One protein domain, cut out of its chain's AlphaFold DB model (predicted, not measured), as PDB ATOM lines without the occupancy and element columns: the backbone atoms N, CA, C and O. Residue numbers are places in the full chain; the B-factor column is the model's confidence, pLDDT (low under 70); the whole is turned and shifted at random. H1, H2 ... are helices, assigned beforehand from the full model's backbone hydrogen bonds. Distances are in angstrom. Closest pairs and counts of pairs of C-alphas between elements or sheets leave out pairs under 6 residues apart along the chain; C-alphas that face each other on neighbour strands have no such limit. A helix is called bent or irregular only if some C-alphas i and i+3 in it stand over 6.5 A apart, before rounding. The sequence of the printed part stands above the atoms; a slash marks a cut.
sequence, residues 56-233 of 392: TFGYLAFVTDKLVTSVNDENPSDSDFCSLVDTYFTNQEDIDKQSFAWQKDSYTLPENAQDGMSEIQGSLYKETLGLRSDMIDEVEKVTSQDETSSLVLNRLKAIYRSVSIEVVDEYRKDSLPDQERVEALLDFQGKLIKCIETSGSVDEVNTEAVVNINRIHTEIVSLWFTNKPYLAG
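This is residues 56 to 233 of the 392 residues of an uncharacterized protein of Candidatus Nomurabacteria bacterium (UniProt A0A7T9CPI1). Four long helices, H4 to H7, stand side by side in an up-and-down bundle, each running against the one before it. H1 and H2 cross over the side made by H5 and H6, and short H3 packs on H1. The printed part has 178 residues with seven named helices, H1 to H7 along the chain, and no named strand: all helix. It is compact, with a radius of gyration of the C-alphas of 15.8 A and spans of 48 by 36 by 30 A.

Start at H7, residues 204 to 231; it touches H4, residues 119 to 141, closest at the C-alphas of Ala 209 and Glu 138, 5.2 A. H7 forms a hairpin with H6, residues 179 to 199, at a shallow tilt of 6 degrees; their closest C-alphas, Val 210 and Glu 197, are 6.3 A apart. H5, residues 147 to 172, touches H6 at Leu 153 and Ser 199, the closest C-alphas, 5.7 A. H2, residues 78 to 91, touches H6 about perpendicular, at 84 degrees, with the C-alphas of Cys 82 and Cys 195 closest, 5.5 A. H1, residues 57 to 73, touches H5 with residues 60 to 64 alone, closest at the C-alphas of Ala 61 and Glu 166, 6.4 A. H3, residues 94 to 99, touches H1; the closest C-alphas, Ser 99 and Leu 60, are 5.6 A apart. Each O i to N i+4 pair is within hydrogen-bond range in H1, H3 and H6, against 8 of 10 in H2, 18 of 19 in H4, 21 of 22 in H5 and 22 of 24 in H7.

Find C-alpha 204 at (89.510, 8.063, -226.387); from there H7 runs 40.1 A to C-alpha 231 at (72.421, -28.229, -227.448). It is irregular: C-alphas 226 and 229 are 7.2 A apart. H5 measures 37.7 A, H4 34.0 A and H6 30.3 A. H1 begins at C-alpha 57, (88.869, -23.274, -243.437).

Look for the farthest C-alphas at Asp 146 and Gly 233, 50.4 A apart. The printed part has no cut, and residues 100 to 118 make the long link from H3 to H4. Mean pLDDT of the printed part is 91.1; residue 233 is under 70.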
ATOM      1  N   THR A  56      91.990 -23.372-247.051       70.31
ATOM      2  CA  THR A  56      90.779 -24.057-246.651       70.31
ATOM      3  C   THR A  56      90.541 -23.704-245.196       70.31
ATOM      4  O   THR A  56      91.485 -23.775-244.409       70.31
ATOM      5  N   PHE A  57      89.293 -23.418-244.833       77.00
ATOM      6  CA  PHE A  57      88.869 -23.274-243.437       77.00
ATOM      7  C   PHE A  57      89.462 -24.365-242.524       77.00
ATOM      8  O   PHE A  57      89.919 -24.069-241.432       77.00
ATOM      9  N   GLY A  58      89.589 -25.608-243.008       78.06
ATOM     10  CA  GLY A  58      90.197 -26.692-242.228       78.06
ATOM     11  C   GLY A  58      91.666 -26.480-241.820       78.06
ATOM     12  O   GLY A  58      92.086 -27.020-240.802       78.06
ATOM     13  N   TYR A  59      92.456 -25.705-242.572       83.38
ATOM     14  CA  TYR A  59      93.838 -25.393-242.188       83.38
ATOM     15  C   TYR A  59      93.896 -24.269-241.148       83.38
ATOM     16  O   TYR A  59      94.676 -24.362-240.205       83.38
ATOM     17  N   LEU A  60      93.024 -23.260-241.274       84.94
ATOM     18  CA  LEU A  60      92.836 -22.223-240.253       84.94
ATOM     19  C   LEU A  60      92.469 -22.844-238.899       84.94
ATOM     20  O   LEU A  60      93.114 -22.539-237.894       84.94
ATOM     21  N   ALA A  61      91.490 -23.754-238.906       83.75
ATOM     22  CA  ALA A  61      91.049 -24.500-237.734       83.75
ATOM     23  C   ALA A  61      92.202 -25.240-237.063       83.75
ATOM     24  O   ALA A  61      92.439 -25.096-235.869       83.75
ATOM     25  N   PHE A  62      92.991 -25.963-237.859       86.44
ATOM     26  CA  PHE A  62      94.148 -26.703-237.370       86.44
ATOM     27  C   PHE A  62      95.213 -25.808-236.718       86.44
ATOM     28  O   PHE A  62      95.739 -26.150-235.658       86.44
ATOM     29  N   VAL A  63      95.558 -24.680-237.346       85.75
ATOM     30  CA  VAL A  63      96.575 -23.759-236.810       85.75
ATOM     31  C   VAL A  63      96.060 -23.053-235.553       85.75
ATOM     32  O   VAL A  63      96.818 -22.873-234.597       85.75
ATOM     33  N   THR A  64      94.772 -22.710-235.523       87.00
ATOM     34  CA  THR A  64      94.131 -22.061-234.376       87.00
ATOM     35  C   THR A  64      94.017 -23.016-233.189       87.00
ATOM     36  O   THR A  64      94.390 -22.633-232.086       87.00
ATOM     37  N   ASP A  65      93.623 -24.274-233.401       87.81
ATOM     38  CA  ASP A  65      93.585 -25.287-232.338       87.81
ATOM     39  C   ASP A  65      94.969 -25.514-231.734       87.81
ATOM     40  O   ASP A  65      95.129 -25.493-230.517       87.81
ATOM     41  N   LYS A  66      96.000 -25.659-232.578       88.56
ATOM     42  CA  LYS A  66      97.380 -25.786-232.097       88.56
ATOM     43  C   LYS A  66      97.796 -24.606-231.223       88.56
ATOM     44  O   LYS A  66      98.418 -24.829-230.187       88.56
ATOM     45  N   LEU A  67      97.468 -23.381-231.635       90.00
ATOM     46  CA  LEU A  67      97.758 -22.174-230.864       90.00
ATOM     47  C   LEU A  67      97.031 -22.198-229.513       90.00
ATOM     48  O   LEU A  67      97.676 -22.046-228.479       90.00
ATOM     49  N   VAL A  68      95.714 -22.418-229.518       89.94
ATOM     50  CA  VAL A  68      94.873 -22.403-228.309       89.94
ATOM     51  C   VAL A  68      95.326 -23.475-227.321       89.94
ATOM     52  O   VAL A  68      95.534 -23.169-226.150       89.94
ATOM     53  N   THR A  69      95.552 -24.709-227.783       86.06
ATOM     54  CA  THR A  69      96.048 -25.798-226.932       86.06
ATOM     55  C   THR A  69      97.434 -25.488-226.371       86.06
ATOM     56  O   THR A  69      97.625 -25.578-225.163       86.06
ATOM     57  N   SER A  70      98.385 -25.061-227.215       86.38
ATOM     58  CA  SER A  70      99.767 -24.815-226.771       86.38
ATOM     59  C   SER A  70      99.845 -23.727-225.701       86.38
ATOM     60  O   SER A  70     100.599 -23.856-224.744       86.38
ATOM     61  N   VAL A  71      99.058 -22.658-225.849       87.31
ATOM     62  CA  VAL A  71      99.049 -21.539-224.900       87.31
ATOM     63  C   VAL A  71      98.293 -21.889-223.613       87.31
ATOM     64  O   VAL A  71      98.730 -21.504-222.530       87.31
ATOM     65  N   ASN A  72      97.181 -22.628-223.699       81.56
ATOM     66  CA  ASN A  72      96.396 -23.002-222.519       81.56
ATOM     67  C   ASN A  72      97.108 -24.033-221.633       81.56
ATOM     68  O   ASN A  72      96.999 -23.943-220.410       81.56
ATOM     69  N   ASP A  73      97.874 -24.957-222.218       82.81
ATOM     70  CA  ASP A  73      98.648 -25.954-221.466       82.81
ATOM     71  C   ASP A  73      99.708 -25.313-220.548       82.81
ATOM     72  O   ASP A  73     100.061 -25.877-219.509       82.81
ATOM     73  N   GLU A  74     100.198 -24.118-220.894       83.38
ATOM     74  CA  GLU A  74     101.164 -23.372-220.080       83.38
ATOM     75  C   GLU A  74     100.519 -22.624-218.901       83.38
ATOM     76  O   GLU A  74     101.221 -22.257-217.957       83.38
ATOM     77  N   ASN A  75      99.194 -22.423-218.925       85.00
ATOM     78  CA  ASN A  75      98.423 -21.647-217.946       85.00
ATOM     79  C   ASN A  75      99.114 -20.322-217.528       85.00
ATOM     80  O   ASN A  75      99.363 -20.097-216.335       85.00
ATOM     81  N   PRO A  76      99.485 -19.461-218.497       88.69
ATOM     82  CA  PRO A  76     100.252 -18.252-218.227       88.69
ATOM     83  C   PRO A  76      99.439 -17.234-217.420       88.69
ATOM     84  O   PRO A  76      98.209 -17.194-217.483       88.69
ATOM     85  N   SER A  77     100.136 -16.352-216.698       88.62
ATOM     86  CA  SER A  77      99.504 -15.145-216.157       88.62
ATOM     87  C   SER A  77      99.007 -14.239-217.295       88.62
ATOM     88  O   SER A  77      99.528 -14.311-218.408       88.62
ATOM     89  N   ASP A  78      98.051 -13.341-217.028       80.94
ATOM     90  CA  ASP A  78      97.542 -12.396-218.041       80.94
ATOM     91  C   ASP A  78      98.675 -11.590-218.715       80.94
ATOM     92  O   ASP A  78      98.642 -11.364-219.924       80.94
ATOM     93  N   SER A  79      99.707 -11.193-217.958       80.19
ATOM     94  CA  SER A  79     100.863 -10.466-218.503       80.19
ATOM     95  C   SER A  79     101.775 -11.337-219.366       80.19
ATOM     96  O   SER A  79     102.363 -10.841-220.327       80.19
ATOM     97  N   ASP A  80     101.891 -12.625-219.043       92.19
ATOM     98  CA  ASP A  80     102.726 -13.559-219.800       92.19
ATOM     99  C   ASP A  80     102.005 -14.064-221.057       92.19
ATOM    100  O   ASP A  80     102.652 -14.335-222.067       92.19
ATOM    101  N   PHE A  81     100.668 -14.125-221.030       94.44
ATOM    102  CA  PHE A  81      99.841 -14.621-222.130       94.44
ATOM    103  C   PHE A  81     100.095 -13.860-223.437       94.44
ATOM    104  O   PHE A  81     100.328 -14.482-224.470       94.44
ATOM    105  N   CYS A  82     100.117 -12.524-223.413       93.75
ATOM    106  CA  CYS A  82     100.304 -11.729-224.633       93.75
ATOM    107  C   CYS A  82     101.676 -11.960-225.277       93.75
ATOM    108  O   CYS A  82     101.780 -12.114-226.496       93.75
ATOM    109  N   SER A  83     102.720 -12.033-224.446       93.00
ATOM    110  CA  SER A  83     104.081 -12.346-224.888       93.00
ATOM    111  C   SER A  83     104.171 -13.766-225.445       93.00
ATOM    112  O   SER A  83     104.797 -13.989-226.481       93.00
ATOM    113  N   LEU A  84     103.504 -14.727-224.799       94.62
ATOM    114  CA  LEU A  84     103.471 -16.118-225.236       94.62
ATOM    115  C   LEU A  84     102.764 -16.273-226.587       94.62
ATOM    116  O   LEU A  84     103.277 -16.969-227.459       94.62
ATOM    117  N   VAL A  85     101.638 -15.587-226.798       94.06
ATOM    118  CA  VAL A  85     100.911 -15.598-228.076       94.06
ATOM    119  C   VAL A  85     101.752 -14.990-229.203       94.06
ATOM    120  O   VAL A  85     101.874 -15.611-230.263       94.06
ATOM    121  N   ASP A  86     102.375 -13.823-228.997       92.25
ATOM    122  CA  ASP A  86     103.243 -13.216-230.022       92.25
ATOM    123  C   ASP A  86     104.498 -14.072-230.278       92.25
ATOM    124  O   ASP A  86     104.893 -14.283-231.428       92.25
ATOM    125  N   THR A  87     105.080 -14.667-229.234       92.69
ATOM    126  CA  THR A  87     106.214 -15.599-229.355       92.69
ATOM    127  C   THR A  87     105.826 -16.861-230.125       92.69
ATOM    128  O   THR A  87     106.558 -17.301-231.012       92.69
ATOM    129  N   TYR A  88     104.667 -17.451-229.830       92.19
ATOM    130  CA  TYR A  88     104.161 -18.596-230.578       92.19
ATOM    131  C   TYR A  88     104.016 -18.227-232.054       92.19
ATOM    132  O   TYR A  88     104.523 -18.946-232.914       92.19
ATOM    133  N   PHE A  89     103.370 -17.092-232.336       90.12
ATOM    134  CA  PHE A  89     103.101 -16.623-233.688       90.12
ATOM    135  C   PHE A  89     104.385 -16.365-234.484       90.12
ATOM    136  O   PHE A  89     104.523 -16.823-235.619       90.12
ATOM    137  N   THR A  90     105.350 -15.660-233.896       91.62
ATOM    138  CA  THR A  90     106.635 -15.334-234.539       91.62
ATOM    139  C   THR A  90     107.460 -16.577-234.860       91.62
ATOM    140  O   THR A  90     108.111 -16.610-235.908       91.62
ATOM    141  N   ASN A  91     107.363 -17.619-234.033       93.50
ATOM    142  CA  ASN A  91     108.061 -18.889-234.223       93.50
ATOM    143  C   ASN A  91     107.380 -19.855-235.210       93.50
ATOM    144  O   ASN A  91     107.979 -20.875-235.549       93.50
ATOM    145  N   GLN A  92     106.162 -19.564-235.686       91.94
ATOM    146  CA  GLN A  92     105.494 -20.417-236.676       91.94
ATOM    147  C   GLN A  92     106.154 -20.342-238.062       91.94
ATOM    148  O   GLN A  92     106.767 -19.334-238.436       91.94
ATOM    149  N   GLU A  93     105.979 -21.402-238.853       92.69
ATOM    150  CA  GLU A  93     106.355 -21.410-240.268       92.69
ATOM    151  C   GLU A  93     105.516 -20.395-241.067       92.69
ATOM    152  O   GLU A  93     104.376 -20.083-240.713       92.69
ATOM    153  N   ASP A  94     106.055 -19.890-242.180       89.62
ATOM    154  CA  ASP A  94     105.365 -18.886-243.008       89.62
ATOM    155  C   ASP A  94     104.001 -19.372-243.514       89.62
ATOM    156  O   ASP A  94     103.065 -18.583-243.626       89.62
ATOM    157  N   ILE A  95     103.863 -20.677-243.776       85.38
ATOM    158  CA  ILE A  95     102.595 -21.275-244.206       85.38
ATOM    159  C   ILE A  95     101.512 -21.188-243.123       85.38
ATOM    160  O   ILE A  95     100.354 -20.908-243.433       85.38
ATOM    161  N   ASP A  96     101.889 -21.356-241.855       88.56
ATOM    162  CA  ASP A  96     100.980 -21.245-240.715       88.56
ATOM    163  C   ASP A  96     100.605 -19.779-240.493       88.56
ATOM    164  O   ASP A  96      99.423 -19.453-240.382       88.56
ATOM    165  N   LYS A  97     101.584 -18.867-240.546       89.75
ATOM    166  CA  LYS A  97     101.356 -17.414-240.443       89.75
ATOM    167  C   LYS A  97     100.399 -16.900-241.513       89.75
ATOM    168  O   LYS A  97      99.526 -16.087-241.223       89.75
ATOM    169  N   GLN A  98     100.537 -17.363-242.751       88.69
ATOM    170  CA  GLN A  98      99.674 -16.937-243.851       88.69
ATOM    171  C   GLN A  98      98.228 -17.395-243.679       88.69
ATOM    172  O   GLN A  98      97.344 -16.739-244.220       88.69
ATOM    173  N   SER A  99      97.980 -18.482-242.944       88.94
ATOM    174  CA  SER A  99      96.633 -19.030-242.765       88.94
ATOM    175  C   SER A  99      95.710 -18.141-241.930       88.94
ATOM    176  O   SER A  99      94.497 -18.218-242.095       88.94
ATOM    177  N   PHE A 100      96.248 -17.273-241.071       92.81
ATOM    178  CA  PHE A 100      95.435 -16.405-240.220       92.81
ATOM    179  C   PHE A 100      94.626 -15.371-241.023       92.81
ATOM    180  O   PHE A 100      94.989 -14.948-242.120       92.81
ATOM    181  N   ALA A 101      93.517 -14.922-240.439       93.31
ATOM    182  CA  ALA A 101      92.635 -13.895-240.981       93.31
ATOM    183  C   ALA A 101      93.252 -12.486-240.865       93.31
ATOM    184  O   ALA A 101      92.900 -11.679-239.999       93.31
ATOM    185  N   TRP A 102      94.204 -12.183-241.748       91.81
ATOM    186  CA  TRP A 102      94.930 -10.909-241.780       91.81
ATOM    187  C   TRP A 102      94.057  -9.693-242.084       91.81
ATOM    188  O   TRP A 102      94.354  -8.592-241.622       91.81
ATOM    189  N   GLN A 103      92.974  -9.894-242.829       92.19
ATOM    190  CA  GLN A 103      92.004  -8.870-243.192       92.19
ATOM    191  C   GLN A 103      90.621  -9.266-242.673       92.19
ATOM    192  O   GLN A 103      90.337 -10.441-242.426       92.19
ATOM    193  N   LYS A 104      89.737  -8.277-242.505       89.69
ATOM    194  CA  LYS A 104      88.376  -8.510-241.996       89.69
ATOM    195  C   LYS A 104      87.552  -9.461-242.872       89.69
ATOM    196  O   LYS A 104      86.663 -10.146-242.375       89.69
ATOM    197  N   ASP A 105      87.881  -9.518-244.155       87.12
ATOM    198  CA  ASP A 105      87.233 -10.290-245.209       87.12
ATOM    199  C   ASP A 105      88.067 -11.490-245.689       87.12
ATOM    200  O   ASP A 105      87.692 -12.127-246.671       87.12
ATOM    201  N   SER A 106      89.150 -11.860-244.984       85.31
ATOM    202  CA  SER A 106      89.975 -13.030-245.340       85.31
ATOM    203  C   SER A 106      89.168 -14.329-245.442       85.31
ATOM    204  O   SER A 106      89.507 -15.202-246.237       85.31
ATOM    205  N   TYR A 107      88.089 -14.447-244.665       86.62
ATOM    206  CA  TYR A 107      87.197 -15.600-244.667       86.62
ATOM    207  C   TYR A 107      85.743 -15.138-244.646       86.62
ATOM    208  O   TYR A 107      85.314 -14.425-243.739       86.62
ATOM    209  N   THR A 108      84.969 -15.575-245.637       86.81
ATOM    210  CA  THR A 108      83.525 -15.337-245.686       86.81
ATOM    211  C   THR A 108      82.794 -16.553-245.132       86.81
ATOM    212  O   THR A 108      82.863 -17.641-245.705       86.81
ATOM    213  N   LEU A 109      82.088 -16.366-244.019       87.75
ATOM    214  CA  LEU A 109      81.164 -17.362-243.483       87.75
ATOM    215  C   LEU A 109      79.796 -17.214-244.173       87.75
ATOM    216  O   LEU A 109      79.393 -16.088-244.471       87.75
ATOM    217  N   PRO A 110      79.073 -18.309-244.465       90.12
ATOM    218  CA  PRO A 110      77.749 -18.219-245.078       90.12
ATOM    219  C   PRO A 110      76.752 -17.459-244.194       90.12
ATOM    220  O   PRO A 110      76.660 -17.723-243.005       90.12
ATOM    221  N   GLU A 111      75.933 -16.573-244.755       89.56
ATOM    222  CA  GLU A 111      74.927 -15.844-243.956       89.56
ATOM    223  C   GLU A 111      73.826 -16.756-243.391       89.56
ATOM    224  O   GLU A 111      73.200 -16.443-242.380       89.56
ATOM    225  N   ASN A 112      73.587 -17.892-244.048       87.56
ATOM    226  CA  ASN A 112      72.530 -18.827-243.689       87.56
ATOM    227  C   ASN A 112      73.093 -20.038-242.948       87.56
ATOM    228  O   ASN A 112      74.159 -20.555-243.298       87.56
ATOM    229  N   ALA A 113      72.323 -20.524-241.976       83.06
ATOM    230  CA  ALA A 113      72.558 -21.821-241.365       83.06
ATOM    231  C   ALA A 113      72.501 -22.932-242.436       83.06
ATOM    232  O   ALA A 113      71.677 -22.887-243.351       83.06
ATOM    233  N   GLN A 114      73.394 -23.916-242.330       83.12
ATOM    234  CA  GLN A 114      73.329 -25.183-243.053       83.12
ATOM    235  C   GLN A 114      72.024 -25.945-242.778       83.12
ATOM    236  O   GLN A 114      71.467 -25.908-241.675       83.12
ATOM    237  N   ASP A 115      71.572 -26.672-243.798       84.44
ATOM    238  CA  ASP A 115      70.444 -27.590-243.698       84.44
ATOM    239  C   ASP A 115      70.749 -28.680-242.658       84.44
ATOM    240  O   ASP A 115      71.746 -29.386-242.771       84.44
ATOM    241  N   GLY A 116      69.871 -28.853-241.667       86.06
ATOM    242  CA  GLY A 116      70.001 -29.900-240.644       86.06
ATOM    243  C   GLY A 116      70.391 -29.412-239.248       86.06
ATOM    244  O   GLY A 116      70.255 -30.183-238.299       86.06
ATOM    245  N   MET A 117      70.777 -28.141-239.086       91.69
ATOM    246  CA  MET A 117      70.919 -27.543-237.755       91.69
ATOM    247  C   MET A 117      69.575 -27.481-237.017       91.69
ATOM    248  O   MET A 117      68.520 -27.248-237.615       91.69
ATOM    249  N   SER A 118      69.615 -27.656-235.693       91.00
ATOM    250  CA  SER A 118      68.451 -27.385-234.842       91.00
ATOM    251  C   SER A 118      68.092 -25.892-234.860       91.00
ATOM    252  O   SER A 118      68.944 -25.051-235.137       91.00
ATOM    253  N   GLU A 119      66.843 -25.541-234.531       90.94
ATOM    254  CA  GLU A 119      66.405 -24.134-234.451       90.94
ATOM    255  C   GLU A 119      67.283 -23.314-233.490       90.94
ATOM    256  O   GLU A 119      67.694 -22.203-233.816       90.94
ATOM    257  N   ILE A 120      67.651 -23.911-232.352       91.06
ATOM    258  CA  ILE A 120      68.508 -23.297-231.330       91.06
ATOM    259  C   ILE A 120      69.923 -23.071-231.868       91.06
ATOM    260  O   ILE A 120      70.451 -21.966-231.778       91.06
ATOM    261  N   GLN A 121      70.523 -24.095-232.481       93.50
ATOM    262  CA  GLN A 121      71.857 -23.991-233.075       93.50
ATOM    263  C   GLN A 121      71.890 -22.959-234.212       93.50
ATOM    264  O   GLN A 121      72.815 -22.154-234.290       93.50
ATOM    265  N   GLY A 122      70.852 -22.930-235.054       94.75
ATOM    266  CA  GLY A 122      70.713 -21.946-236.124       94.75
ATOM    267  C   GLY A 122      70.572 -20.510-235.607       94.75
ATOM    268  O   GLY A 122      71.169 -19.603-236.191       94.75
ATOM    269  N   SER A 123      69.829 -20.293-234.511       94.00
ATOM    270  CA  SER A 123      69.727 -18.976-233.857       94.00
ATOM    271  C   SER A 123      71.075 -18.546-233.289       94.00
ATOM    272  O   SER A 123      71.562 -17.468-233.628       94.00
ATOM    273  N   LEU A 124      71.729 -19.431-232.526       94.06
ATOM    274  CA  LEU A 124      73.047 -19.185-231.939       94.06
ATOM    275  C   LEU A 124      74.088 -18.832-233.010       94.06
ATOM    276  O   LEU A 124      74.822 -17.856-232.857       94.06
ATOM    277  N   TYR A 125      74.122 -19.581-234.117       96.56
ATOM    278  CA  TYR A 125      74.987 -19.299-235.263       96.56
ATOM    279  C   TYR A 125      74.753 -17.891-235.819       96.56
ATOM    280  O   TYR A 125      75.694 -17.113-235.969       96.56
ATOM    281  N   LYS A 126      73.495 -17.552-236.114       96.44
ATOM    282  CA  LYS A 126      73.132 -16.288-236.756       96.44
ATOM    283  C   LYS A 126      73.414 -15.081-235.863       96.44
ATOM    284  O   LYS A 126      73.946 -14.082-236.345       96.44
ATOM    285  N   GLU A 127      73.058 -15.169-234.586       96.50
ATOM    286  CA  GLU A 127      73.283 -14.100-233.611       96.50
ATOM    287  C   GLU A 127      74.780 -13.884-233.379       96.50
ATOM    288  O   GLU A 127      75.266 -12.760-233.500       96.50
ATOM    289  N   THR A 128      75.540 -14.968-233.183       96.88
ATOM    290  CA  THR A 128      76.999 -14.881-233.020       96.88
ATOM    291  C   THR A 128      77.676 -14.342-234.279       96.88
ATOM    292  O   THR A 128      78.612 -13.554-234.174       96.88
ATOM    293  N   LEU A 129      77.216 -14.713-235.478       96.50
ATOM    294  CA  LEU A 129      77.762 -14.188-236.733       96.50
ATOM    295  C   LEU A 129      77.584 -12.663-236.841       96.50
ATOM    296  O   LEU A 129      78.516 -11.976-237.263       96.50
ATOM    297  N   GLY A 130      76.421 -12.142-236.437       96.50
ATOM    298  CA  GLY A 130      76.152 -10.702-236.379       96.50
ATOM    299  C   GLY A 130      77.059  -9.991-235.376       96.50
ATOM    300  O   GLY A 130      77.806  -9.091-235.760       96.50
ATOM    301  N   LEU A 131      77.081 -10.472-234.130       96.81
ATOM    302  CA  LEU A 131      77.935  -9.924-233.071       96.81
ATOM    303  C   LEU A 131      79.417  -9.976-233.446       96.81
ATOM    304  O   LEU A 131      80.141  -9.013-233.223       96.81
ATOM    305  N   ARG A 132      79.876 -11.057-234.089       95.94
ATOM    306  CA  ARG A 132      81.241 -11.155-234.617       95.94
ATOM    307  C   ARG A 132      81.537 -10.021-235.593       95.94
ATOM    308  O   ARG A 132      82.623  -9.457-235.518       95.94
ATOM    309  N   SER A 133      80.634  -9.721-236.526       96.12
ATOM    310  CA  SER A 133      80.847  -8.642-237.497       96.12
ATOM    311  C   SER A 133      81.066  -7.306-236.790       96.12
ATOM    312  O   SER A 133      82.073  -6.647-237.049       96.12
ATOM    313  N   ASP A 134      80.182  -6.967-235.850       96.81
ATOM    314  CA  ASP A 134      80.282  -5.741-235.052       96.81
ATOM    315  C   ASP A 134      81.599  -5.706-234.261       96.81
ATOM    316  O   ASP A 134      82.308  -4.703-234.233       96.81
ATOM    317  N   MET A 135      81.977  -6.841-233.672       96.56
ATOM    318  CA  MET A 135      83.204  -6.992-232.894       96.56
ATOM    319  C   MET A 135      84.466  -6.789-233.738       96.56
ATOM    320  O   MET A 135      85.398  -6.126-233.287       96.56
ATOM    321  N   ILE A 136      84.512  -7.323-234.967       96.44
ATOM    322  CA  ILE A 136      85.645  -7.103-235.878       96.44
ATOM    323  C   ILE A 136      85.747  -5.628-236.265       96.44
ATOM    324  O   ILE A 136      86.855  -5.091-236.274       96.44
ATOM    325  N   ASP A 137      84.625  -4.957-236.531       96.94
ATOM    326  CA  ASP A 137      84.633  -3.531-236.858       96.94
ATOM    327  C   ASP A 137      85.173  -2.674-235.697       96.94
ATOM    328  O   ASP A 137      85.925  -1.729-235.941       96.94
ATOM    329  N   GLU A 138      84.878  -3.016-234.437       97.56
ATOM    330  CA  GLU A 138      85.486  -2.351-233.274       97.56
ATOM    331  C   GLU A 138      86.982  -2.677-233.127       97.56
ATOM    332  O   GLU A 138      87.787  -1.777-232.884       97.56
ATOM    333  N   VAL A 139      87.392  -3.933-233.345       96.38
ATOM    334  CA  VAL A 139      88.812  -4.335-233.329       96.38
ATOM    335  C   VAL A 139      89.627  -3.566-234.372       96.38
ATOM    336  O   VAL A 139      90.774  -3.195-234.109       96.38
ATOM    337  N   GLU A 140      89.063  -3.262-235.545       96.00
ATOM    338  CA  GLU A 140      89.757  -2.453-236.553       96.00
ATOM    339  C   GLU A 140      90.057  -1.028-236.080       96.00
ATOM    340  O   GLU A 140      91.095  -0.485-236.461       96.00
ATOM    341  N   LYS A 141      89.213  -0.447-235.219       96.31
ATOM    342  CA  LYS A 141      89.403   0.919-234.710       96.31
ATOM    343  C   LYS A 141      90.594   1.045-233.765       96.31
ATOM    344  O   LYS A 141      91.147   2.136-233.668       96.31
ATOM    345  N   VAL A 142      90.999  -0.040-233.099       96.75
ATOM    346  CA  VAL A 142      92.129  -0.012-232.160       96.75
ATOM    347  C   VAL A 142      93.427   0.234-232.925       96.75
ATOM    348  O   VAL A 142      93.807  -0.559-233.783       96.75
ATOM    349  N   THR A 143      94.136   1.314-232.628       96.44
ATOM    350  CA  THR A 143      95.417   1.646-233.275       96.44
ATOM    351  C   THR A 143      96.559   1.703-232.267       96.44
ATOM    352  O   THR A 143      96.331   1.680-231.060       96.44
ATOM    353  N   SER A 144      97.802   1.739-232.746       93.69
ATOM    354  CA  SER A 144      98.977   1.932-231.896       93.69
ATOM    355  C   SER A 144      99.770   3.161-232.337       93.69
ATOM    356  O   SER A 144      99.697   3.566-233.498       93.69
ATOM    357  N   GLN A 145     100.509   3.772-231.408       88.69
ATOM    358  CA  GLN A 145     101.267   5.008-231.652       88.69
ATOM    359  C   GLN A 145     102.659   4.767-232.241       88.69
ATOM    360  O   GLN A 145     103.180   5.647-232.929       88.69
ATOM    361  N   ASP A 146     103.266   3.610-231.974       93.38
ATOM    362  CA  ASP A 146     104.597   3.261-232.461       93.38
ATOM    363  C   ASP A 146     104.573   2.040-233.387       93.38
ATOM    364  O   ASP A 146     103.665   1.208-233.356       93.38
ATOM    365  N   GLU A 147     105.584   1.954-234.248       89.69
ATOM    366  CA  GLU A 147     105.687   0.926-235.284       89.69
ATOM    367  C   GLU A 147     105.800  -0.487-234.695       89.69
ATOM    368  O   GLU A 147     105.163  -1.409-235.195       89.69
ATOM    369  N   THR A 148     106.533  -0.659-233.589       87.38
ATOM    370  CA  THR A 148     106.726  -1.979-232.964       87.38
ATOM    371  C   THR A 148     105.419  -2.492-232.366       87.38
ATOM    372  O   THR A 148     104.999  -3.614-232.653       87.38
ATOM    373  N   SER A 149     104.731  -1.654-231.595       89.00
ATOM    374  CA  SER A 149     103.430  -1.982-231.016       89.00
ATOM    375  C   SER A 149     102.354  -2.164-232.092       89.00
ATOM    376  O   SER A 149     101.479  -3.014-231.942       89.00
ATOM    377  N   SER A 150     102.442  -1.449-233.220       92.00
ATOM    378  CA  SER A 150     101.563  -1.645-234.382       92.00
ATOM    379  C   SER A 150     101.710  -3.043-234.998       92.00
ATOM    380  O   SER A 150     100.705  -3.689-235.305       92.00
ATOM    381  N   LEU A 151     102.938  -3.559-235.127       92.19
ATOM    382  CA  LEU A 151     103.181  -4.916-235.635       92.19
ATOM    383  C   LEU A 151     102.573  -5.986-234.729       92.19
ATOM    384  O   LEU A 151     101.868  -6.875-235.214       92.19
ATOM    385  N   VAL A 152     102.813  -5.885-233.419       93.69
ATOM    386  CA  VAL A 152     102.244  -6.807-232.423       93.69
ATOM    387  C   VAL A 152     100.717  -6.730-232.447       93.69
ATOM    388  O   VAL A 152     100.046  -7.757-232.553       93.69
ATOM    389  N   LEU A 153     100.159  -5.517-232.447       94.56
ATOM    390  CA  LEU A 153      98.720  -5.294-232.513       94.56
ATOM    391  C   LEU A 153      98.103  -5.934-233.764       94.56
ATOM    392  O   LEU A 153      97.102  -6.637-233.657       94.56
ATOM    393  N   ASN A 154      98.704  -5.766-234.943       94.31
ATOM    394  CA  ASN A 154      98.188  -6.359-236.181       94.31
ATOM    395  C   ASN A 154      98.174  -7.895-236.146       94.31
ATOM    396  O   ASN A 154      97.220  -8.507-236.632       94.31
ATOM    397  N   ARG A 155      99.185  -8.526-235.533       94.81
ATOM    398  CA  ARG A 155      99.205  -9.984-235.322       94.81
ATOM    399  C   ARG A 155      98.105 -10.418-234.360       94.81
ATOM    400  O   ARG A 155      97.359 -11.340-234.680       94.81
ATOM    401  N   LEU A 156      97.945  -9.720-233.235       95.88
ATOM    402  CA  LEU A 156      96.878  -9.993-232.268       95.88
ATOM    403  C   LEU A 156      95.492  -9.881-232.914       95.88
ATOM    404  O   LEU A 156      94.661 -10.768-232.724       95.88
ATOM    405  N   LYS A 157      95.256  -8.858-233.747       96.31
ATOM    406  CA  LYS A 157      94.014  -8.728-234.525       96.31
ATOM    407  C   LYS A 157      93.808  -9.900-235.484       96.31
ATOM    408  O   LYS A 157      92.705 -10.435-235.558       96.31
ATOM    409  N   ALA A 158      94.847 -10.327-236.204       95.94
ATOM    410  CA  ALA A 158      94.749 -11.455-237.132       95.94
ATOM    411  C   ALA A 158      94.404 -12.771-236.415       95.94
ATOM    412  O   ALA A 158      93.527 -13.519-236.862       95.94
ATOM    413  N   ILE A 159      95.034 -13.027-235.267       96.00
ATOM    414  CA  ILE A 159      94.729 -14.177-234.410       96.00
ATOM    415  C   ILE A 159      93.291 -14.077-233.899       96.00
ATOM    416  O   ILE A 159      92.521 -15.024-234.038       96.00
ATOM    417  N   TYR A 160      92.888 -12.918-233.385       97.12
ATOM    418  CA  TYR A 160      91.539 -12.700-232.878       97.12
ATOM    419  C   TYR A 160      90.454 -12.950-233.930       97.12
ATOM    420  O   TYR A 160      89.480 -13.660-233.671       97.12
ATOM    421  N   ARG A 161      90.629 -12.416-235.146       96.12
ATOM    422  CA  ARG A 161      89.715 -12.663-236.273       96.12
ATOM    423  C   ARG A 161      89.608 -14.153-236.589       96.12
ATOM    424  O   ARG A 161      88.504 -14.630-236.841       96.12
ATOM    425  N   SER A 162      90.731 -14.868-236.537       96.06
ATOM    426  CA  SER A 162      90.823 -16.310-236.801       96.06
ATOM    427  C   SER A 162      90.079 -17.133-235.756       96.06
ATOM    428  O   SER A 162      89.199 -17.910-236.105       96.06
ATOM    429  N   VAL A 163      90.332 -16.877-234.473       96.69
ATOM    430  CA  VAL A 163      89.625 -17.544-233.367       96.69
ATOM    431  C   VAL A 163      88.124 -17.246-233.430       96.69
ATOM    432  O   VAL A 163      87.302 -18.138-233.253       96.69
ATOM    433  N   SER A 164      87.746 -16.012-233.777       96.81
ATOM    434  CA  SER A 164      86.336 -15.632-233.937       96.81
ATOM    435  C   SER A 164      85.636 -16.358-235.084       96.81
ATOM    436  O   SER A 164      84.432 -16.586-235.015       96.81
ATOM    437  N   ILE A 165      86.361 -16.692-236.155       95.19
ATOM    438  CA  ILE A 165      85.830 -17.520-237.242       95.19
ATOM    439  C   ILE A 165      85.550 -18.931-236.730       95.19
ATOM    440  O   ILE A 165      84.466 -19.441-236.987       95.19
ATOM    441  N   GLU A 166      86.482 -19.516-235.977       95.44
ATOM    442  CA  GLU A 166      86.337 -20.870-235.431       95.44
ATOM    443  C   GLU A 166      85.163 -20.987-234.454       95.44
ATOM    444  O   GLU A 166      84.404 -21.946-234.550       95.44
ATOM    445  N   VAL A 167      84.934 -19.993-233.582       96.62
ATOM    446  CA  VAL A 167      83.754 -19.980-232.690       96.62
ATOM    447  C   VAL A 167      82.453 -20.058-233.492       96.62
ATOM    448  O   VAL A 167      81.566 -20.847-233.174       96.62
ATOM    449  N   VAL A 168      82.330 -19.262-234.556       96.44
ATOM    450  CA  VAL A 168      81.125 -19.273-235.396       96.44
ATOM    451  C   VAL A 168      81.040 -20.555-236.234       96.44
ATOM    452  O   VAL A 168      79.945 -21.075-236.448       96.44
ATOM    453  N   ASP A 169      82.173 -21.088-236.696       93.75
ATOM    454  CA  ASP A 169      82.214 -22.335-237.463       93.75
ATOM    455  C   ASP A 169      81.828 -23.554-236.617       93.75
ATOM    456  O   ASP A 169      81.124 -24.427-237.120       93.75
ATOM    457  N   GLU A 170      82.175 -23.581-235.324       94.31
ATOM    458  CA  GLU A 170      81.691 -24.603-234.386       94.31
ATOM    459  C   GLU A 170      80.168 -24.680-234.365       94.31
ATOM    460  O   GLU A 170      79.596 -25.770-234.434       94.31
ATOM    461  N   TYR A 171      79.499 -23.526-234.320       94.25
ATOM    462  CA  TYR A 171      78.038 -23.460-234.315       94.25
ATOM    463  C   TYR A 171      77.430 -23.912-235.634       94.25
ATOM    464  O   TYR A 171      76.296 -24.377-235.651       94.25
ATOM    465  N   ARG A 172      78.186 -23.810-236.729       93.00
ATOM    466  CA  ARG A 172      77.730 -24.145-238.076       93.00
ATOM    467  C   ARG A 172      77.752 -25.639-238.380       93.00
ATOM    468  O   ARG A 172      77.090 -26.036-239.327       93.00
ATOM    469  N   LYS A 173      78.525 -26.451-237.658       90.50
ATOM    470  CA  LYS A 173      78.738 -27.864-238.012       90.50
ATOM    471  C   LYS A 173      77.427 -28.656-238.102       90.50
ATOM    472  O   LYS A 173      76.485 -28.421-237.352       90.50
ATOM    473  N   ASP A 174      77.427 -29.678-238.962       85.44
ATOM    474  CA  ASP A 174      76.330 -30.657-239.070       85.44
ATOM    475  C   ASP A 174      76.114 -31.453-237.764       85.44
ATOM    476  O   ASP A 174      75.060 -32.051-237.545       85.44
ATOM    477  N   SER A 175      77.133 -31.499-236.901       89.31
ATOM    478  CA  SER A 175      77.057 -32.040-235.546       89.31
ATOM    479  C   SER A 175      76.770 -30.942-234.528       89.31
ATOM    480  O   SER A 175      76.975 -29.760-234.787       89.31
ATOM    481  N   LEU A 176      76.378 -31.347-233.319       90.38
ATOM    482  CA  LEU A 176      76.343 -30.424-232.188       90.38
ATOM    483  C   LEU A 176      77.726 -29.778-231.977       90.38
ATOM    484  O   LEU A 176      78.735 -30.467-232.190       90.38
ATOM    485  N   PRO A 177      77.780 -28.501-231.555       93.44
ATOM    486  CA  PRO A 177      79.041 -27.835-231.248       93.44
ATOM    487  C   PRO A 177      79.806 -28.583-230.156       93.44
ATOM    488  O   PRO A 177      79.210 -29.048-229.178       93.44
ATOM    489  N   ASP A 178      81.123 -28.686-230.313       93.81
ATOM    490  CA  ASP A 178      81.987 -29.248-229.278       93.81
ATOM    491  C   ASP A 178      82.098 -28.246-228.121       93.81
ATOM    492  O   ASP A 178      82.668 -27.165-228.267       93.81
ATOM    493  N   GLN A 179      81.508 -28.592-226.975       91.88
ATOM    494  CA  GLN A 179      81.361 -27.656-225.862       91.88
ATOM    495  C   GLN A 179      82.701 -27.239-225.257       91.88
ATOM    496  O   GLN A 179      82.897 -26.059-224.975       91.88
ATOM    497  N   GLU A 180      83.615 -28.194-225.074       88.56
ATOM    498  CA  GLU A 180      84.936 -27.920-224.504       88.56
ATOM    499  C   GLU A 180      85.745 -27.042-225.462       88.56
ATOM    500  O   GLU A 180      86.394 -26.085-225.032       88.56
ATOM    501  N   ARG A 181      85.652 -27.311-226.773       93.56
ATOM    502  CA  ARG A 181      86.328 -26.501-227.794       93.56
ATOM    503  C   ARG A 181      85.790 -25.070-227.833       93.56
ATOM    504  O   ARG A 181      86.589 -24.137-227.840       93.56
ATOM    505  N   VAL A 182      84.468 -24.877-227.836       95.50
ATOM    506  CA  VAL A 182      83.862 -23.533-227.849       95.50
ATOM    507  C   VAL A 182      84.304 -22.723-226.632       95.50
ATOM    508  O   VAL A 182      84.715 -21.576-226.779       95.50
ATOM    509  N   GLU A 183      84.274 -23.313-225.439       93.00
ATOM    510  CA  GLU A 183      84.664 -22.619-224.207       93.00
ATOM    511  C   GLU A 183      86.144 -22.252-224.196       93.00
ATOM    512  O   GLU A 183      86.490 -21.128-223.831       93.00
ATOM    513  N   ALA A 184      87.011 -23.150-224.671       91.38
ATOM    514  CA  ALA A 184      88.429 -22.855-224.828       91.38
ATOM    515  C   ALA A 184      88.673 -21.700-225.815       91.38
ATOM    516  O   ALA A 184      89.516 -20.841-225.552       91.38
ATOM    517  N   LEU A 185      87.933 -21.649-226.928       95.94
ATOM    518  CA  LEU A 185      88.028 -20.562-227.906       95.94
ATOM    519  C   LEU A 185      87.528 -19.228-227.328       95.94
ATOM    520  O   LEU A 185      88.185 -18.206-227.519       95.94
ATOM    521  N   LEU A 186      86.402 -19.230-226.607       95.31
ATOM    522  CA  LEU A 186      85.837 -18.032-225.974       95.31
ATOM    523  C   LEU A 186      86.761 -17.478-224.877       95.31
ATOM    524  O   LEU A 186      87.040 -16.280-224.869       95.31
ATOM    525  N   ASP A 187      87.293 -18.332-223.999       92.25
ATOM    526  CA  ASP A 187      88.280 -17.925-222.989       92.25
ATOM    527  C   ASP A 187      89.538 -17.330-223.645       92.25
ATOM    528  O   ASP A 187      90.015 -16.255-223.264       92.25
ATOM    529  N   PHE A 188      90.034 -17.976-224.705       95.56
ATOM    530  CA  PHE A 188      91.180 -17.487-225.464       95.56
ATOM    531  C   PHE A 188      90.908 -16.119-226.112       95.56
ATOM    532  O   PHE A 188      91.759 -15.230-226.048       95.56
ATOM    533  N   GLN A 189      89.716 -15.900-226.686       96.88
ATOM    534  CA  GLN A 189      89.306 -14.582-227.192       96.88
ATOM    535  C   GLN A 189      89.301 -13.521-226.095       96.88
ATOM    536  O   GLN A 189      89.828 -12.432-226.321       96.88
ATOM    537  N   GLY A 190      88.748 -13.827-224.918       95.69
ATOM    538  CA  GLY A 190      88.730 -12.909-223.778       95.69
ATOM    539  C   GLY A 190      90.135 -12.449-223.384       95.69
ATOM    540  O   GLY A 190      90.382 -11.257-223.189       95.69
ATOM    541  N   LYS A 191      91.096 -13.378-223.357       95.50
ATOM    542  CA  LYS A 191      92.510 -13.068-223.092       95.50
ATOM    543  C   LYS A 191      93.157 -12.249-224.219       95.50
ATOM    544  O   LYS A 191      93.886 -11.300-223.936       95.50
ATOM    545  N   LEU A 192      92.855 -12.538-225.489       96.44
ATOM    546  CA  LEU A 192      93.337 -11.735-226.625       96.44
ATOM    547  C   LEU A 192      92.833 -10.287-226.587       96.44
ATOM    548  O   LEU A 192      93.587  -9.383-226.942       96.44
ATOM    549  N   ILE A 193      91.593 -10.052-226.148       96.31
ATOM    550  CA  ILE A 193      91.030  -8.697-226.019       96.31
ATOM    551  C   ILE A 193      91.877  -7.861-225.054       96.31
ATOM    552  O   ILE A 193      92.240  -6.734-225.390       96.31
ATOM    553  N   LYS A 194      92.290  -8.435-223.917       95.19
ATOM    554  CA  LYS A 194      93.204  -7.771-222.967       95.19
ATOM    555  C   LYS A 194      94.563  -7.440-223.599       95.19
ATOM    556  O   LYS A 194      95.141  -6.386-223.324       95.19
ATOM    557  N   CYS A 195      95.080  -8.307-224.472       95.50
ATOM    558  CA  CYS A 195      96.324  -8.038-225.200       95.50
ATOM    559  C   CYS A 195      96.180  -6.910-226.221       95.50
ATOM    560  O   CYS A 195      97.088  -6.089-226.355       95.50
ATOM    561  N   ILE A 196      95.048  -6.861-226.927       95.50
ATOM    562  CA  ILE A 196      94.715  -5.785-227.869       95.50
ATOM    563  C   ILE A 196      94.605  -4.452-227.124       95.50
ATOM    564  O   ILE A 196      95.194  -3.471-227.570       95.50
ATOM    565  N   GLU A 197      93.929  -4.427-225.973       94.56
ATOM    566  CA  GLU A 197      93.850  -3.255-225.094       94.56
ATOM    567  C   GLU A 197      95.242  -2.775-224.666       94.56
ATOM    568  O   GLU A 197      95.565  -1.600-224.815       94.56
ATOM    569  N   THR A 198      96.095  -3.694-224.204       92.31
ATOM    570  CA  THR A 198      97.448  -3.368-223.720       92.31
ATOM    571  C   THR A 198      98.384  -2.892-224.840       92.31
ATOM    572  O   THR A 198      99.275  -2.083-224.594       92.31
ATOM    573  N   SER A 199      98.198  -3.389-226.067       90.25
ATOM    574  CA  SER A 199      99.030  -3.040-227.234       90.25
ATOM    575  C   SER A 199      98.527  -1.802-227.993       90.25
ATOM    576  O   SER A 199      99.234  -1.250-228.845       90.25
ATOM    577  N   GLY A 200      97.290  -1.380-227.718       90.62
ATOM    578  CA  GLY A 200      96.687  -0.176-228.272       90.62
ATOM    579  C   GLY A 200      97.196   1.097-227.596       90.62
ATOM    580  O   GLY A 200      97.675   1.092-226.463       90.62
ATOM    581  N   SER A 201      97.085   2.229-228.288       88.00
ATOM    582  CA  SER A 201      97.325   3.533-227.670       88.00
ATOM    583  C   SER A 201      96.245   3.902-226.655       88.00
ATOM    584  O   SER A 201      95.066   3.600-226.832       88.00
ATOM    585  N   VAL A 202      96.647   4.608-225.597       91.31
ATOM    586  CA  VAL A 202      95.721   5.140-224.589       91.31
ATOM    587  C   VAL A 202      95.120   6.449-225.108       91.31
ATOM    588  O   VAL A 202      95.584   7.542-224.780       91.31
ATOM    589  N   ASP A 203      94.111   6.330-225.967       94.56
ATOM    590  CA  ASP A 203      93.298   7.441-226.467       94.56
ATOM    591  C   ASP A 203      91.797   7.123-226.384       94.56
ATOM    592  O   ASP A 203      91.390   5.990-226.115       94.56
ATOM    593  N   GLU A 204      90.966   8.155-226.547       94.50
ATOM    594  CA  GLU A 204      89.510   8.063-226.387       94.50
ATOM    595  C   GLU A 204      88.880   7.065-227.369       94.50
ATOM    596  O   GLU A 204      88.026   6.278-226.968       94.50
ATOM    597  N   VAL A 205      89.356   7.039-228.620       94.69
ATOM    598  CA  VAL A 205      88.821   6.170-229.678       94.69
ATOM    599  C   VAL A 205      89.122   4.708-229.368       94.69
ATOM    600  O   VAL A 205      88.229   3.864-229.426       94.69
ATOM    601  N   ASN A 206      90.364   4.403-228.990       94.62
ATOM    602  CA  ASN A 206      90.754   3.054-228.602       94.62
ATOM    603  C   ASN A 206      90.037   2.591-227.331       94.62
ATOM    604  O   ASN A 206      89.600   1.445-227.263       94.62
ATOM    605  N   THR A 207      89.890   3.474-226.342       94.31
ATOM    606  CA  THR A 207      89.196   3.151-225.087       94.31
ATOM    607  C   THR A 207      87.734   2.792-225.355       94.31
ATOM    608  O   THR A 207      87.249   1.774-224.862       94.31
ATOM    609  N   GLU A 208      87.034   3.586-226.171       95.88
ATOM    610  CA  GLU A 208      85.653   3.303-226.574       95.88
ATOM    611  C   GLU A 208      85.549   1.981-227.350       95.88
ATOM    612  O   GLU A 208      84.693   1.149-227.039       95.88
ATOM    613  N   ALA A 209      86.456   1.747-228.305       96.75
ATOM    614  CA  ALA A 209      86.501   0.506-229.069       96.75
ATOM    615  C   ALA A 209      86.695  -0.719-228.158       96.75
ATOM    616  O   ALA A 209      85.941  -1.683-228.259       96.75
ATOM    617  N   VAL A 210      87.637  -0.674-227.210       95.25
ATOM    618  CA  VAL A 210      87.886  -1.765-226.249       95.25
ATOM    619  C   VAL A 210      86.676  -2.027-225.349       95.25
ATOM    620  O   VAL A 210      86.337  -3.187-225.099       95.25
ATOM    621  N   VAL A 211      85.980  -0.983-224.888       93.56
ATOM    622  CA  VAL A 211      84.735  -1.141-224.115       93.56
ATOM    623  C   VAL A 211      83.667  -1.854-224.948       93.56
ATOM    624  O   VAL A 211      83.030  -2.792-224.459       93.56
ATOM    625  N   ASN A 212      83.498  -1.465-226.214       96.00
ATOM    626  CA  ASN A 212      82.541  -2.110-227.111       96.00
ATOM    627  C   ASN A 212      82.918  -3.568-227.406       96.00
ATOM    628  O   ASN A 212      82.040  -4.430-227.365       96.00
ATOM    629  N   ILE A 213      84.204  -3.861-227.629       96.44
ATOM    630  CA  ILE A 213      84.708  -5.228-227.833       96.44
ATOM    631  C   ILE A 213      84.369  -6.108-226.624       96.44
ATOM    632  O   ILE A 213      83.793  -7.180-226.794       96.44
ATOM    633  N   ASN A 214      84.658  -5.650-225.399       92.25
ATOM    634  CA  ASN A 214      84.353  -6.401-224.176       92.25
ATOM    635  C   ASN A 214      82.848  -6.636-223.992       92.25
ATOM    636  O   ASN A 214      82.432  -7.736-223.616       92.25
ATOM    637  N   ARG A 215      82.020  -5.624-224.285       93.12
ATOM    638  CA  ARG A 215      80.559  -5.745-224.230       93.12
ATOM    639  C   ARG A 215      80.060  -6.821-225.197       93.12
ATOM    640  O   ARG A 215      79.316  -7.702-224.777       93.12
ATOM    641  N   ILE A 216      80.478  -6.761-226.462       94.88
ATOM    642  CA  ILE A 216      80.057  -7.717-227.498       94.88
ATOM    643  C   ILE A 216      80.563  -9.129-227.174       94.88
ATOM    644  O   ILE A 216      79.814 -10.093-227.294       94.88
ATOM    645  N   HIS A 217      81.804  -9.266-226.700       95.06
ATOM    646  CA  HIS A 217      82.340 -10.559-226.280       95.06
ATOM    647  C   HIS A 217      81.531 -11.169-225.125       95.06
ATOM    648  O   HIS A 217      81.173 -12.342-225.184       95.06
ATOM    649  N   THR A 218      81.170 -10.366-224.119       87.06
ATOM    650  CA  THR A 218      80.311 -10.810-223.006       87.06
ATOM    651  C   THR A 218      78.943 -11.282-223.506       87.06
ATOM    652  O   THR A 218      78.417 -12.280-223.020       87.06
ATOM    653  N   GLU A 219      78.381 -10.603-224.508       89.75
ATOM    654  CA  GLU A 219      77.121 -10.987-225.149       89.75
ATOM    655  C   GLU A 219      77.240 -12.341-225.871       89.75
ATOM    656  O   GLU A 219      76.408 -13.219-225.658       89.75
ATOM    657  N   ILE A 220      78.319 -12.565-226.632       94.25
ATOM    658  CA  ILE A 220      78.605 -13.860-227.278       94.25
ATOM    659  C   ILE A 220      78.749 -14.982-226.238       94.25
ATOM    660  O   ILE A 220      78.188 -16.066-226.410       94.25
ATOM    661  N   VAL A 221      79.487 -14.731-225.154       88.50
ATOM    662  CA  VAL A 221      79.681 -15.699-224.066       88.50
ATOM    663  C   VAL A 221      78.346 -16.032-223.389       88.50
ATOM    664  O   VAL A 221      78.035 -17.204-223.181       88.50
ATOM    665  N   SER A 222      77.521 -15.021-223.109       83.69
ATOM    666  CA  SER A 222      76.178 -15.197-222.546       83.69
ATOM    667  C   SER A 222      75.268 -16.021-223.464       83.69
ATOM    668  O   SER A 222      74.599 -16.952-223.003       83.69
ATOM    669  N   LEU A 223      75.285 -15.743-224.774       87.38
ATOM    670  CA  LEU A 223      74.538 -16.517-225.767       87.38
ATOM    671  C   LEU A 223      74.958 -17.988-225.772       87.38
ATOM    672  O   LEU A 223      74.089 -18.861-225.802       87.38
ATOM    673  N   TRP A 224      76.262 -18.275-225.713       93.06
ATOM    674  CA  TRP A 224      76.756 -19.647-225.623       93.06
ATOM    675  C   TRP A 224      76.210 -20.358-224.384       93.06
ATOM    676  O   TRP A 224      75.535 -21.379-224.522       93.06
ATOM    677  N   PHE A 225      76.441 -19.808-223.189       84.25
ATOM    678  CA  PHE A 225      76.034 -20.460-221.942       84.25
ATOM    679  C   PHE A 225      74.514 -20.617-221.835       84.25
ATOM    680  O   PHE A 225      74.041 -21.679-221.445       84.25
ATOM    681  N   THR A 226      73.740 -19.640-222.315       82.38
ATOM    682  CA  THR A 226      72.271 -19.731-222.358       82.38
ATOM    683  C   THR A 226      71.781 -20.883-223.243       82.38
ATOM    684  O   THR A 226      70.778 -21.523-222.931       82.38
ATOM    685  N   ASN A 227      72.466 -21.167-224.356       85.81
ATOM    686  CA  ASN A 227      72.028 -22.170-225.330       85.81
ATOM    687  C   ASN A 227      72.670 -23.556-225.127       85.81
ATOM    688  O   ASN A 227      72.084 -24.566-225.533       85.81
ATOM    689  N   LYS A 228      73.839 -23.630-224.475       88.12
ATOM    690  CA  LYS A 228      74.625 -24.855-224.248       88.12
ATOM    691  C   LYS A 228      73.801 -26.025-223.679       88.12
ATOM    692  O   LYS A 228      73.912 -27.123-224.239       88.12
ATOM    693  N   PRO A 229      72.945 -25.861-222.645       81.94
ATOM    694  CA  PRO A 229      72.162 -26.975-222.106       81.94
ATOM    695  C   PRO A 229      71.237 -27.606-223.152       81.94
ATOM    696  O   PRO A 229      71.172 -28.829-223.277       81.94
ATOM    697  N   TYR A 230      70.569 -26.785-223.963       82.62
ATOM    698  CA  TYR A 230      69.638 -27.262-224.984       82.62
ATOM    699  C   TYR A 230      70.348 -27.984-226.133       82.62
ATOM    700  O   TYR A 230      69.813 -28.948-226.684       82.62
ATOM    701  N   LEU A 231      71.574 -27.559-226.462       85.19
ATOM    702  CA  LEU A 231      72.421 -28.229-227.448       85.19
ATOM    703  C   LEU A 231      72.889 -29.607-226.965       85.19
ATOM    704  O   LEU A 231      73.030 -30.511-227.779       85.19
ATOM    705  N   ALA A 232      73.051 -29.825-225.658       78.25
ATOM    706  CA  ALA A 232      73.457 -31.117-225.092       78.25
ATOM    707  C   ALA A 232      72.387 -32.226-225.206       78.25
ATOM    708  O   ALA A 232      72.575 -33.328-224.691       78.25
ATOM    709  N   GLY A 233      71.236 -31.949-225.826       62.84
ATOM    710  CA  GLY A 233      70.114 -32.883-225.841       62.84
ATOM    711  C   GLY A 233      69.450 -33.028-224.471       62.84
ATOM    712  O   GLY A 233      68.680 -33.971-224.273       62.84
TER     713      GLY A 233